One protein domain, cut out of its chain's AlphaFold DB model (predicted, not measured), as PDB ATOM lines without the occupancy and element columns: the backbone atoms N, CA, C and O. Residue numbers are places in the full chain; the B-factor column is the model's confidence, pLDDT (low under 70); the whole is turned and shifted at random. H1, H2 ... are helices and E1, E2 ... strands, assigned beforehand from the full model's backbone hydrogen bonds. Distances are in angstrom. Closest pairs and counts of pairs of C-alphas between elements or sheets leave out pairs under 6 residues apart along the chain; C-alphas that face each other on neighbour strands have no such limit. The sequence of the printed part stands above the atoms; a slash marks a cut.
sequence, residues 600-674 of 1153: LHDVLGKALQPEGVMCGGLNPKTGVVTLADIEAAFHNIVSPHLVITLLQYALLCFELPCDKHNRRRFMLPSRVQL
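What this domain is: This is residues 600 to 674 of the 1153 residues of an uncharacterized protein of Salpingoeca rosetta (strain ATCC 50818 / BSB-021) (UniProt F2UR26). Three helices cluster beside a small three-stranded antiparallel sheet, with H1 and H2 each nearly at right angles to H3. The printed part has 75 residues, of mixed class, with H1, E1, H2, H3, E2, E3 along it and sheet order E1 E3 E2. It is compact: radius of gyration of the C-alphas 11.2 A, spans 32 by 24 by 22 A.

Where its parts are: H1, residues 600 to 608, begins at C-alpha (-23.440, 32.501, 12.949). E1 is 622 to 626, H2 627 to 634, H3 640 to 649, 14.2 A long, and E2 654 to 656. E3, 665 to 672, 14.5 A long, bends by 96 degrees at residue 669 and ends at C-alpha (-15.997, 16.454, 2.791).

How they stand to each other: H1 touches H3, about perpendicular at 86 degrees; closest C-alphas, Val 603 and Val 643, 7.1 A. H2 touches H3, about perpendicular at 81 degrees; closest C-alphas, Glu 631 and Pro 640, 5.6 A. Each helix only grazes the sheet. E1, H2 H3, E2 form a split strand-helix-strand unit, two strands of one sheet joined through helices, with E3 between them in the sheet and a right-handed crossover. Within hydrogen-bond range are N 625 and O 666 of E1 and E3, 2.9 A, and N 656 and O 665 of the hairpin E2 and E3, 2.8 A. Every O i to N i+4 pair is within range in H2 and H3; H1 has 2 of 5, and 2 of 6 for i+3.

The domain as a whole: The farthest C-alphas, Leu 600 and Lys 660, are 33.8 A apart. The printed part has no cut. H1 to E1 is a long link. Residues 610 to 611 and 616 to 617 have pLDDT under 70.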
ATOM      1  N   LEU A 600     -23.645  33.887  12.504       87.50
ATOM      2  CA  LEU A 600     -23.440  32.501  12.949       87.50
ATOM      3  C   LEU A 600     -24.488  31.513  12.408       87.50
ATOM      4  O   LEU A 600     -24.162  30.345  12.202       87.50
ATOM      5  N   HIS A 601     -25.721  31.963  12.171       86.56
ATOM      6  CA  HIS A 601     -26.845  31.139  11.712       86.56
ATOM      7  C   HIS A 601     -27.108  31.339  10.213       86.56
ATOM      8  O   HIS A 601     -27.023  30.383   9.439       86.56
ATOM      9  N   ASP A 602     -27.360  32.581   9.781       86.88
ATOM     10  CA  ASP A 602     -27.833  32.872   8.417       86.88
ATOM     11  C   ASP A 602     -26.708  32.871   7.365       86.88
ATOM     12  O   ASP A 602     -26.963  32.554   6.200       86.88
ATOM     13  N   VAL A 603     -25.471  33.191   7.768       89.81
ATOM     14  CA  VAL A 603     -24.281  33.194   6.899       89.81
ATOM     15  C   VAL A 603     -23.441  31.925   7.084       89.81
ATOM     16  O   VAL A 603     -23.465  31.053   6.216       89.81
ATOM     17  N   LEU A 604     -22.719  31.777   8.203       88.00
ATOM     18  CA  LEU A 604     -21.789  30.657   8.422       88.00
ATOM     19  C   LEU A 604     -22.516  29.318   8.581       88.00
ATOM     20  O   LEU A 604     -22.133  28.337   7.941       88.00
ATOM     21  N   GLY A 605     -23.593  29.281   9.372       85.75
ATOM     22  CA  GLY A 605     -24.450  28.102   9.504       85.75
ATOM     23  C   GLY A 605     -24.970  27.629   8.144       85.75
ATOM     24  O   GLY A 605     -24.789  26.467   7.780       85.75
ATOM     25  N   LYS A 606     -25.518  28.541   7.333       85.88
ATOM     26  CA  LYS A 606     -25.973  28.221   5.972       85.88
ATOM     27  C   LYS A 606     -24.841  27.765   5.040       85.88
ATOM     28  O   LYS A 606     -25.038  26.821   4.280       85.88
ATOM     29  N   ALA A 607     -23.666  28.394   5.089       86.56
ATOM     30  CA  ALA A 607     -22.542  28.062   4.206       86.56
ATOM     31  C   ALA A 607     -21.999  26.643   4.450       86.56
ATOM     32  O   ALA A 607     -21.695  25.901   3.510       86.56
ATOM     33  N   LEU A 608     -21.917  26.245   5.722       82.75
ATOM     34  CA  LEU A 608     -21.444  24.923   6.130       82.75
ATOM     35  C   LEU A 608     -22.505  23.829   5.952       82.75
ATOM     36  O   LEU A 608     -22.152  22.658   5.805       82.75
ATOM     37  N   GLN A 609     -23.793  24.184   5.915       77.12
ATOM     38  CA  GLN A 609     -24.862  23.212   5.713       77.12
ATOM     39  C   GLN A 609     -24.814  22.598   4.299       77.12
ATOM     40  O   GLN A 609     -24.886  23.348   3.319       77.12
ATOM     41  N   PRO A 610     -24.803  21.257   4.146       69.06
ATOM     42  CA  PRO A 610     -24.823  20.598   2.838       69.06
ATOM     43  C   PRO A 610     -25.925  21.105   1.899       69.06
ATOM     44  O   PRO A 610     -25.647  21.379   0.736       69.06
ATOM     45  N   GLU A 611     -27.145  21.307   2.409       69.19
ATOM     46  CA  GLU A 611     -28.277  21.826   1.626       69.19
ATOM     47  C   GLU A 611     -28.309  23.366   1.503       69.19
ATOM     48  O   GLU A 611     -29.105  23.905   0.738       69.19
ATOM     49  N   GLY A 612     -27.471  24.093   2.253       73.19
ATOM     50  CA  GLY A 612     -27.458  25.561   2.274       73.19
ATOM     51  C   GLY A 612     -26.703  26.204   1.105       73.19
ATOM     52  O   GLY A 612     -27.023  27.330   0.723       73.19
ATOM     53  N   VAL A 613     -25.762  25.465   0.504       80.00
ATOM     54  CA  VAL A 613     -25.077  25.796  -0.758       80.00
ATOM     55  C   VAL A 613     -25.153  24.562  -1.651       80.00
ATOM     56  O   VAL A 613     -24.487  23.557  -1.389       80.00
ATOM     57  N   MET A 614     -26.009  24.623  -2.671       76.50
ATOM     58  CA  MET A 614     -26.257  23.512  -3.591       76.50
ATOM     59  C   MET A 614     -25.147  23.444  -4.637       76.50
ATOM     60  O   MET A 614     -24.941  24.396  -5.374       76.50
ATOM     61  N   CYS A 615     -24.453  22.312  -4.724       70.38
ATOM     62  CA  CYS A 615     -23.360  22.101  -5.671       70.38
ATOM     63  C   CYS A 615     -23.918  21.866  -7.093       70.38
ATOM     64  O   CYS A 615     -24.346  20.751  -7.399       70.38
ATOM     65  N   GLY A 616     -23.929  22.885  -7.962       58.88
ATOM     66  CA  GLY A 616     -24.571  22.897  -9.286       58.88
ATOM     67  C   GLY A 616     -23.988  21.916 -10.316       58.88
ATOM     68  O   GLY A 616     -23.315  22.313 -11.269       58.88
ATOM     69  N   GLY A 617     -24.254  20.621 -10.129       62.53
ATOM     70  CA  GLY A 617     -23.739  19.514 -10.944       62.53
ATOM     71  C   GLY A 617     -22.428  18.892 -10.439       62.53
ATOM     72  O   GLY A 617     -21.915  17.972 -11.074       62.53
ATOM     73  N   LEU A 618     -21.882  19.357  -9.310       74.06
ATOM     74  CA  LEU A 618     -20.709  18.756  -8.660       74.06
ATOM     75  C   LEU A 618     -21.134  17.730  -7.596       74.06
ATOM     76  O   LEU A 618     -22.204  17.840  -7.002       74.06
ATOM     77  N   ASN A 619     -20.283  16.735  -7.323       78.81
ATOM     78  CA  ASN A 619     -20.543  15.744  -6.274       78.81
ATOM     79  C   ASN A 619     -20.449  16.409  -4.880       78.81
ATOM     80  O   ASN A 619     -19.336  16.770  -4.475       78.81
ATOM     81  N   PRO A 620     -21.552  16.513  -4.109       76.00
ATOM     82  CA  PRO A 620     -21.570  17.248  -2.844       76.00
ATOM     83  C   PRO A 620     -20.665  16.632  -1.767       76.00
ATOM     84  O   PRO A 620     -20.256  17.334  -0.849       76.00
ATOM     85  N   LYS A 621     -20.290  15.349  -1.895       82.88
ATOM     86  CA  LYS A 621     -19.375  14.673  -0.956       82.88
ATOM     87  C   LYS A 621     -17.930  15.166  -1.036       82.88
ATOM     88  O   LYS A 621     -17.153  14.881  -0.131       82.88
ATOM     89  N   THR A 622     -17.557  15.863  -2.111       85.56
ATOM     90  CA  THR A 622     -16.184  16.354  -2.329       85.56
ATOM     91  C   THR A 622     -15.848  17.622  -1.547       85.56
ATOM     92  O   THR A 622     -14.698  18.035  -1.574       85.56
ATOM     93  N   GLY A 623     -16.828  18.273  -0.908       88.31
ATOM     94  CA  GLY A 623     -16.637  19.576  -0.259       88.31
ATOM     95  C   GLY A 623     -16.435  20.758  -1.222       88.31
ATOM     96  O   GLY A 623     -16.291  21.885  -0.756       88.31
ATOM     97  N   VAL A 624     -16.446  20.540  -2.545       90.56
ATOM     98  CA  VAL A 624     -16.186  21.589  -3.545       90.56
ATOM     99  C   VAL A 624     -17.468  22.318  -3.959       90.56
ATOM    100  O   VAL A 624     -18.454  21.692  -4.353       90.56
ATOM    101  N   VAL A 625     -17.421  23.652  -3.942       91.31
ATOM    102  CA  VAL A 625     -18.475  24.557  -4.439       91.31
ATOM    103  C   VAL A 625     -17.908  25.528  -5.479       91.31
ATOM    104  O   VAL A 625     -16.707  25.802  -5.496       91.31
ATOM    105  N   THR A 626     -18.747  26.055  -6.365       92.19
ATOM    106  CA  THR A 626     -18.385  27.133  -7.303       92.19
ATOM    107  C   THR A 626     -18.788  28.505  -6.758       92.19
ATOM    108  O   THR A 626     -19.646  28.605  -5.880       92.19
ATOM    109  N   LEU A 627     -18.218  29.582  -7.311       92.31
ATOM    110  CA  LEU A 627     -18.666  30.947  -6.993       92.31
ATOM    111  C   LEU A 627     -20.172  31.143  -7.266       92.31
ATOM    112  O   LEU A 627     -20.865  31.736  -6.444       92.31
ATOM    113  N   ALA A 628     -20.684  30.567  -8.359       90.62
ATOM    114  CA  ALA A 628     -22.096  30.641  -8.739       90.62
ATOM    115  C   ALA A 628     -23.029  29.931  -7.735       90.62
ATOM    116  O   ALA A 628     -24.148  30.388  -7.499       90.62
ATOM    117  N   ASP A 629     -22.569  28.844  -7.104       90.88
ATOM    118  CA  ASP A 629     -23.329  28.153  -6.052       90.88
ATOM    119  C   ASP A 629     -23.470  29.045  -4.801       90.88
ATOM    120  O   ASP A 629     -24.541  29.110  -4.192       90.88
ATOM    121  N   ILE A 630     -22.402  29.771  -4.440       91.12
ATOM    122  CA  ILE A 630     -22.392  30.739  -3.330       91.12
ATOM    123  C   ILE A 630     -23.273  31.953  -3.677       91.12
ATOM    124  O   ILE A 630     -24.088  32.372  -2.855       91.12
ATOM    125  N   GLU A 631     -23.173  32.485  -4.896       92.38
ATOM    126  CA  GLU A 631     -24.041  33.557  -5.403       92.38
ATOM    127  C   GLU A 631     -25.523  33.187  -5.295       92.38
ATOM    128  O   GLU A 631     -26.295  33.911  -4.662       92.38
ATOM    129  N   ALA A 632     -25.917  32.023  -5.817       90.25
ATOM    130  CA  ALA A 632     -27.290  31.537  -5.724       90.25
ATOM    131  C   ALA A 632     -27.752  31.382  -4.263       90.25
ATOM    132  O   ALA A 632     -28.867  31.788  -3.916       90.25
ATOM    133  N   ALA A 633     -26.893  30.852  -3.386       87.81
ATOM    134  CA  ALA A 633     -27.202  30.654  -1.974       87.81
ATOM    135  C   ALA A 633     -27.375  31.965  -1.181       87.81
ATOM    136  O   ALA A 633     -28.209  32.009  -0.271       87.81
ATOM    137  N   PHE A 634     -26.627  33.025  -1.505       91.44
ATOM    138  CA  PHE A 634     -26.526  34.231  -0.668       91.44
ATOM    139  C   PHE A 634     -27.032  35.535  -1.304       91.44
ATOM    140  O   PHE A 634     -27.024  36.553  -0.615       91.44
ATOM    141  N   HIS A 635     -27.557  35.516  -2.537       86.38
ATOM    142  CA  HIS A 635     -27.973  36.709  -3.306       86.38
ATOM    143  C   HIS A 635     -28.823  37.765  -2.559       86.38
ATOM    144  O   HIS A 635     -28.694  38.948  -2.855       86.38
ATOM    145  N   ASN A 636     -29.653  37.365  -1.586       85.62
ATOM    146  CA  ASN A 636     -30.487  38.267  -0.766       85.62
ATOM    147  C   ASN A 636     -30.031  38.392   0.706       85.62
ATOM    148  O   ASN A 636     -30.767  38.928   1.532       85.62
ATOM    149  N   ILE A 637     -28.862  37.853   1.064       86.62
ATOM    150  CA  ILE A 637     -28.345  37.814   2.444       86.62
ATOM    151  C   ILE A 637     -27.082  38.668   2.565       86.62
ATOM    152  O   ILE A 637     -27.010  39.525   3.442       86.62
ATOM    153  N   VAL A 638     -26.077  38.413   1.722       91.38
ATOM    154  CA  VAL A 638     -24.719  38.963   1.856       91.38
ATOM    155  C   VAL A 638     -23.951  38.822   0.537       91.38
ATOM    156  O   VAL A 638     -24.272  37.959  -0.279       91.38
ATOM    157  N   SER A 639     -22.923  39.647   0.310       91.62
ATOM    158  CA  SER A 639     -22.073  39.497  -0.874       91.62
ATOM    159  C   SER A 639     -21.296  38.162  -0.841       91.62
ATOM    160  O   SER A 639     -20.757  37.796   0.207       91.62
ATOM    161  N   PRO A 640     -21.167  37.443  -1.975       91.62
ATOM    162  CA  PRO A 640     -20.431  36.174  -2.037       91.62
ATOM    163  C   PRO A 640     -18.973  36.320  -1.596       91.62
ATOM    164  O   PRO A 640     -18.432  35.445  -0.924       91.62
ATOM    165  N   HIS A 641     -18.354  37.454  -1.939       90.75
ATOM    166  CA  HIS A 641     -16.986  37.772  -1.550       90.75
ATOM    167  C   HIS A 641     -16.815  37.789  -0.027       90.75
ATOM    168  O   HIS A 641     -15.888  37.161   0.469       90.75
ATOM    169  N   LEU A 642     -17.736  38.413   0.720       89.81
ATOM    170  CA  LEU A 642     -17.659  38.439   2.179       89.81
ATOM    171  C   LEU A 642     -17.865  37.041   2.791       89.81
ATOM    172  O   LEU A 642     -17.188  36.713   3.760       89.81
ATOM    173  N   VAL A 643     -18.726  36.192   2.212       91.44
ATOM    174  CA  VAL A 643     -18.862  34.783   2.646       91.44
ATOM    175  C   VAL A 643     -17.537  34.038   2.493       91.44
ATOM    176  O   VAL A 643     -17.098  33.374   3.428       91.44
ATOM    177  N   ILE A 644     -16.881  34.178   1.337       92.81
ATOM    178  CA  ILE A 644     -15.584  33.548   1.060       92.81
ATOM    179  C   ILE A 644     -14.524  34.066   2.042       92.81
ATOM    180  O   ILE A 644     -13.863  33.255   2.685       92.81
ATOM    181  N   THR A 645     -14.428  35.385   2.240       91.44
ATOM    182  CA  THR A 645     -13.495  36.011   3.193       91.44
ATOM    183  C   THR A 645     -13.712  35.515   4.626       91.44
ATOM    184  O   THR A 645     -12.748  35.196   5.317       91.44
ATOM    185  N   LEU A 646     -14.967  35.397   5.077       89.56
ATOM    186  CA  LEU A 646     -15.308  34.881   6.408       89.56
ATOM    187  C   LEU A 646     -14.921  33.403   6.579       89.56
ATOM    188  O   LEU A 646     -14.390  33.028   7.624       89.56
ATOM    189  N   LEU A 647     -15.162  32.567   5.565       89.81
ATOM    190  CA  LEU A 647     -14.789  31.150   5.598       89.81
ATOM    191  C   LEU A 647     -13.266  30.953   5.533       89.81
ATOM    192  O   LEU A 647     -12.739  30.099   6.238       89.81
ATOM    193  N   GLN A 648     -12.556  31.743   4.724       90.31
ATOM    194  CA  GLN A 648     -11.092  31.727   4.649       90.31
ATOM    195  C   GLN A 648     -10.460  32.188   5.968       90.31
ATOM    196  O   GLN A 648      -9.570  31.516   6.482       90.31
ATOM    197  N   TYR A 649     -10.967  33.274   6.564       86.44
ATOM    198  CA  TYR A 649     -10.522  33.750   7.877       86.44
ATOM    199  C   TYR A 649     -10.717  32.696   8.979       86.44
ATOM    200  O   TYR A 649      -9.852  32.520   9.830       86.44
ATOM    201  N   ALA A 650     -11.828  31.958   8.940       83.81
ATOM    202  CA  ALA A 650     -12.107  30.870   9.873       83.81
ATOM    203  C   ALA A 650     -11.384  29.542   9.538       83.81
ATOM    204  O   ALA A 650     -11.720  28.525  10.136       83.81
ATOM    205  N   LEU A 651     -10.448  29.523   8.574       88.81
ATOM    206  CA  LEU A 651      -9.747  28.323   8.081       88.81
ATOM    207  C   LEU A 651     -10.690  27.177   7.647       88.81
ATOM    208  O   LEU A 651     -10.369  25.994   7.745       88.81
ATOM    209  N   LEU A 652     -11.868  27.547   7.142       89.31
ATOM    210  CA  LEU A 652     -12.929  26.650   6.679       89.31
ATOM    211  C   LEU A 652     -12.987  26.517   5.153       89.31
ATOM    212  O   LEU A 652     -13.808  25.752   4.639       89.31
ATOM    213  N   CYS A 653     -12.175  27.283   4.423       92.50
ATOM    214  CA  CYS A 653     -12.209  27.335   2.970       92.50
ATOM    215  C   CYS A 653     -10.862  27.744   2.362       92.50
ATOM    216  O   CYS A 653     -10.192  28.637   2.875       92.50
ATOM    217  N   PHE A 654     -10.524  27.159   1.212       93.88
ATOM    218  CA  PHE A 654      -9.481  27.652   0.309       93.88
ATOM    219  C   PHE A 654      -9.943  27.618  -1.156       93.88
ATOM    220  O   PHE A 654     -10.864  26.882  -1.519       93.88
ATOM    221  N   GLU A 655      -9.332  28.450  -2.000       93.25
ATOM    222  CA  GLU A 655      -9.633  28.503  -3.434       93.25
ATOM    223  C   GLU A 655      -8.864  27.409  -4.186       93.25
ATOM    224  O   GLU A 655      -7.707  27.139  -3.892       93.25
ATOM    225  N   LEU A 656      -9.518  26.763  -5.149       91.62
ATOM    226  CA  LEU A 656      -8.924  25.760  -6.030       91.62
ATOM    227  C   LEU A 656      -8.679  26.357  -7.423       91.62
ATOM    228  O   LEU A 656      -9.431  27.242  -7.844       91.62
ATOM    229  N   PRO A 657      -7.739  25.797  -8.212       88.94
ATOM    230  CA  PRO A 657      -7.616  26.120  -9.628       88.94
ATOM    231  C   PRO A 657      -8.963  26.027 -10.360       88.94
ATOM    232  O   PRO A 657      -9.788  25.140 -10.085       88.94
ATOM    233  N   CYS A 658      -9.180  26.930 -11.318       87.50
ATOM    234  CA  CYS A 658     -10.400  26.953 -12.121       87.50
ATOM    235  C   CYS A 658     -10.645  25.603 -12.819       87.50
ATOM    236  O   CYS A 658      -9.713  24.857 -13.126       87.50
ATOM    237  N   ASP A 659     -11.912  25.250 -13.042       83.94
ATOM    238  CA  ASP A 659     -12.233  24.028 -13.783       83.94
ATOM    239  C   ASP A 659     -12.015  24.175 -15.303       83.94
ATOM    240  O   ASP A 659     -11.654  25.236 -15.812       83.94
ATOM    241  N   LYS A 660     -12.286  23.101 -16.055       84.06
ATOM    242  CA  LYS A 660     -12.194  23.082 -17.528       84.06
ATOM    243  C   LYS A 660     -13.120  24.090 -18.234       84.06
ATOM    244  O   LYS A 660     -12.974  24.294 -19.434       84.06
ATOM    245  N   HIS A 661     -14.065  24.696 -17.516       84.88
ATOM    246  CA  HIS A 661     -14.979  25.734 -17.996       84.88
ATOM    247  C   HIS A 661     -14.607  27.125 -17.444       84.88
ATOM    248  O   HIS A 661     -15.415  28.048 -17.504       84.88
ATOM    249  N   ASN A 662     -13.391  27.269 -16.903       87.31
ATOM    250  CA  ASN A 662     -12.855  28.471 -16.267       87.31
ATOM    251  C   ASN A 662     -13.696  28.994 -15.080       87.31
ATOM    252  O   ASN A 662     -13.701  30.190 -14.787       87.31
ATOM    253  N   ARG A 663     -14.428  28.110 -14.387       89.31
ATOM    254  CA  ARG A 663     -15.214  28.477 -13.199       89.31
ATOM    255  C   ARG A 663     -14.327  28.460 -11.956       89.31
ATOM    256  O   ARG A 663     -13.666  27.452 -11.692       89.31
ATOM    257  N   ARG A 664     -14.379  29.538 -11.164       93.00
ATOM    258  CA  ARG A 664     -13.761  29.613  -9.828       93.00
ATOM    259  C   ARG A 664     -14.420  28.614  -8.877       93.00
ATOM    260  O   ARG A 664     -15.650  28.485  -8.863       93.00
ATOM    261  N   ARG A 665     -13.600  27.912  -8.095       92.06
ATOM    262  CA  ARG A 665     -14.016  26.827  -7.196       92.06
ATOM    263  C   ARG A 665     -13.356  26.969  -5.839       92.06
ATOM    264  O   ARG A 665     -12.214  27.396  -5.749       92.06
ATOM    265  N   PHE A 666     -14.055  26.526  -4.809       93.12
ATOM    266  CA  PHE A 666     -13.619  26.600  -3.425       93.12
ATOM    267  C   PHE A 666     -13.777  25.232  -2.767       93.12
ATOM    268  O   PHE A 666     -14.800  24.571  -2.953       93.12
ATOM    269  N   MET A 667     -12.765  24.804  -2.017       92.06
ATOM    270  CA  MET A 667     -12.816  23.620  -1.164       92.06
ATOM    271  C   MET A 667     -13.277  24.034   0.230       92.06
ATOM    272  O   MET A 667     -12.700  24.954   0.807       92.06
ATOM    273  N   LEU A 668     -14.287  23.355   0.776       91.75
ATOM    274  CA  LEU A 668     -14.703  23.456   2.176       91.75
ATOM    275  C   LEU A 668     -14.445  22.095   2.849       91.75
ATOM    276  O   LEU A 668     -15.299  21.205   2.752       91.75
ATOM    277  N   PRO A 669     -13.294  21.893   3.522       90.62
ATOM    278  CA  PRO A 669     -12.916  20.587   4.067       90.62
ATOM    279  C   PRO A 669     -13.935  19.997   5.053       90.62
ATOM    280  O   PRO A 669     -14.221  18.804   5.021       90.62
ATOM    281  N   SER A 670     -14.589  20.842   5.857       86.56
ATOM    282  CA  SER A 670     -15.653  20.452   6.800       86.56
ATOM    283  C   SER A 670     -16.928  19.894   6.146       86.56
ATOM    284  O   SER A 670     -17.793  19.361   6.842       86.56
ATOM    285  N   ARG A 671     -17.063  20.004   4.815       85.56
ATOM    286  CA  ARG A 671     -18.150  19.409   4.015       85.56
ATOM    287  C   ARG A 671     -17.731  18.125   3.291       85.56
ATOM    288  O   ARG A 671     -18.567  17.523   2.615       85.56
ATOM    289  N   VAL A 672     -16.471  17.701   3.400       88.50
ATOM    290  CA  VAL A 672     -15.997  16.454   2.791       88.50
ATOM    291  C   VAL A 672     -16.644  15.264   3.505       88.50
ATOM    292  O   VAL A 672     -16.685  15.192   4.728       88.50
ATOM    293  N   GLN A 673     -17.186  14.336   2.718       87.12
ATOM    294  CA  GLN A 673     -17.804  13.082   3.184       87.12
ATOM    295  C   GLN A 673     -17.139  11.852   2.550       87.12
ATOM    296  O   GLN A 673     -17.688  10.749   2.563       87.12
ATOM    297  N   LEU A 674     -15.984  12.052   1.913       88.50
ATOM    298  CA  LEU A 674     -15.151  10.976   1.395       88.50
ATOM    299  C   LEU A 674     -14.296  10.442   2.544       88.50
ATOM    300  O   LEU A 674     -13.582  11.207   3.193       88.50
TER     301      LEU A 674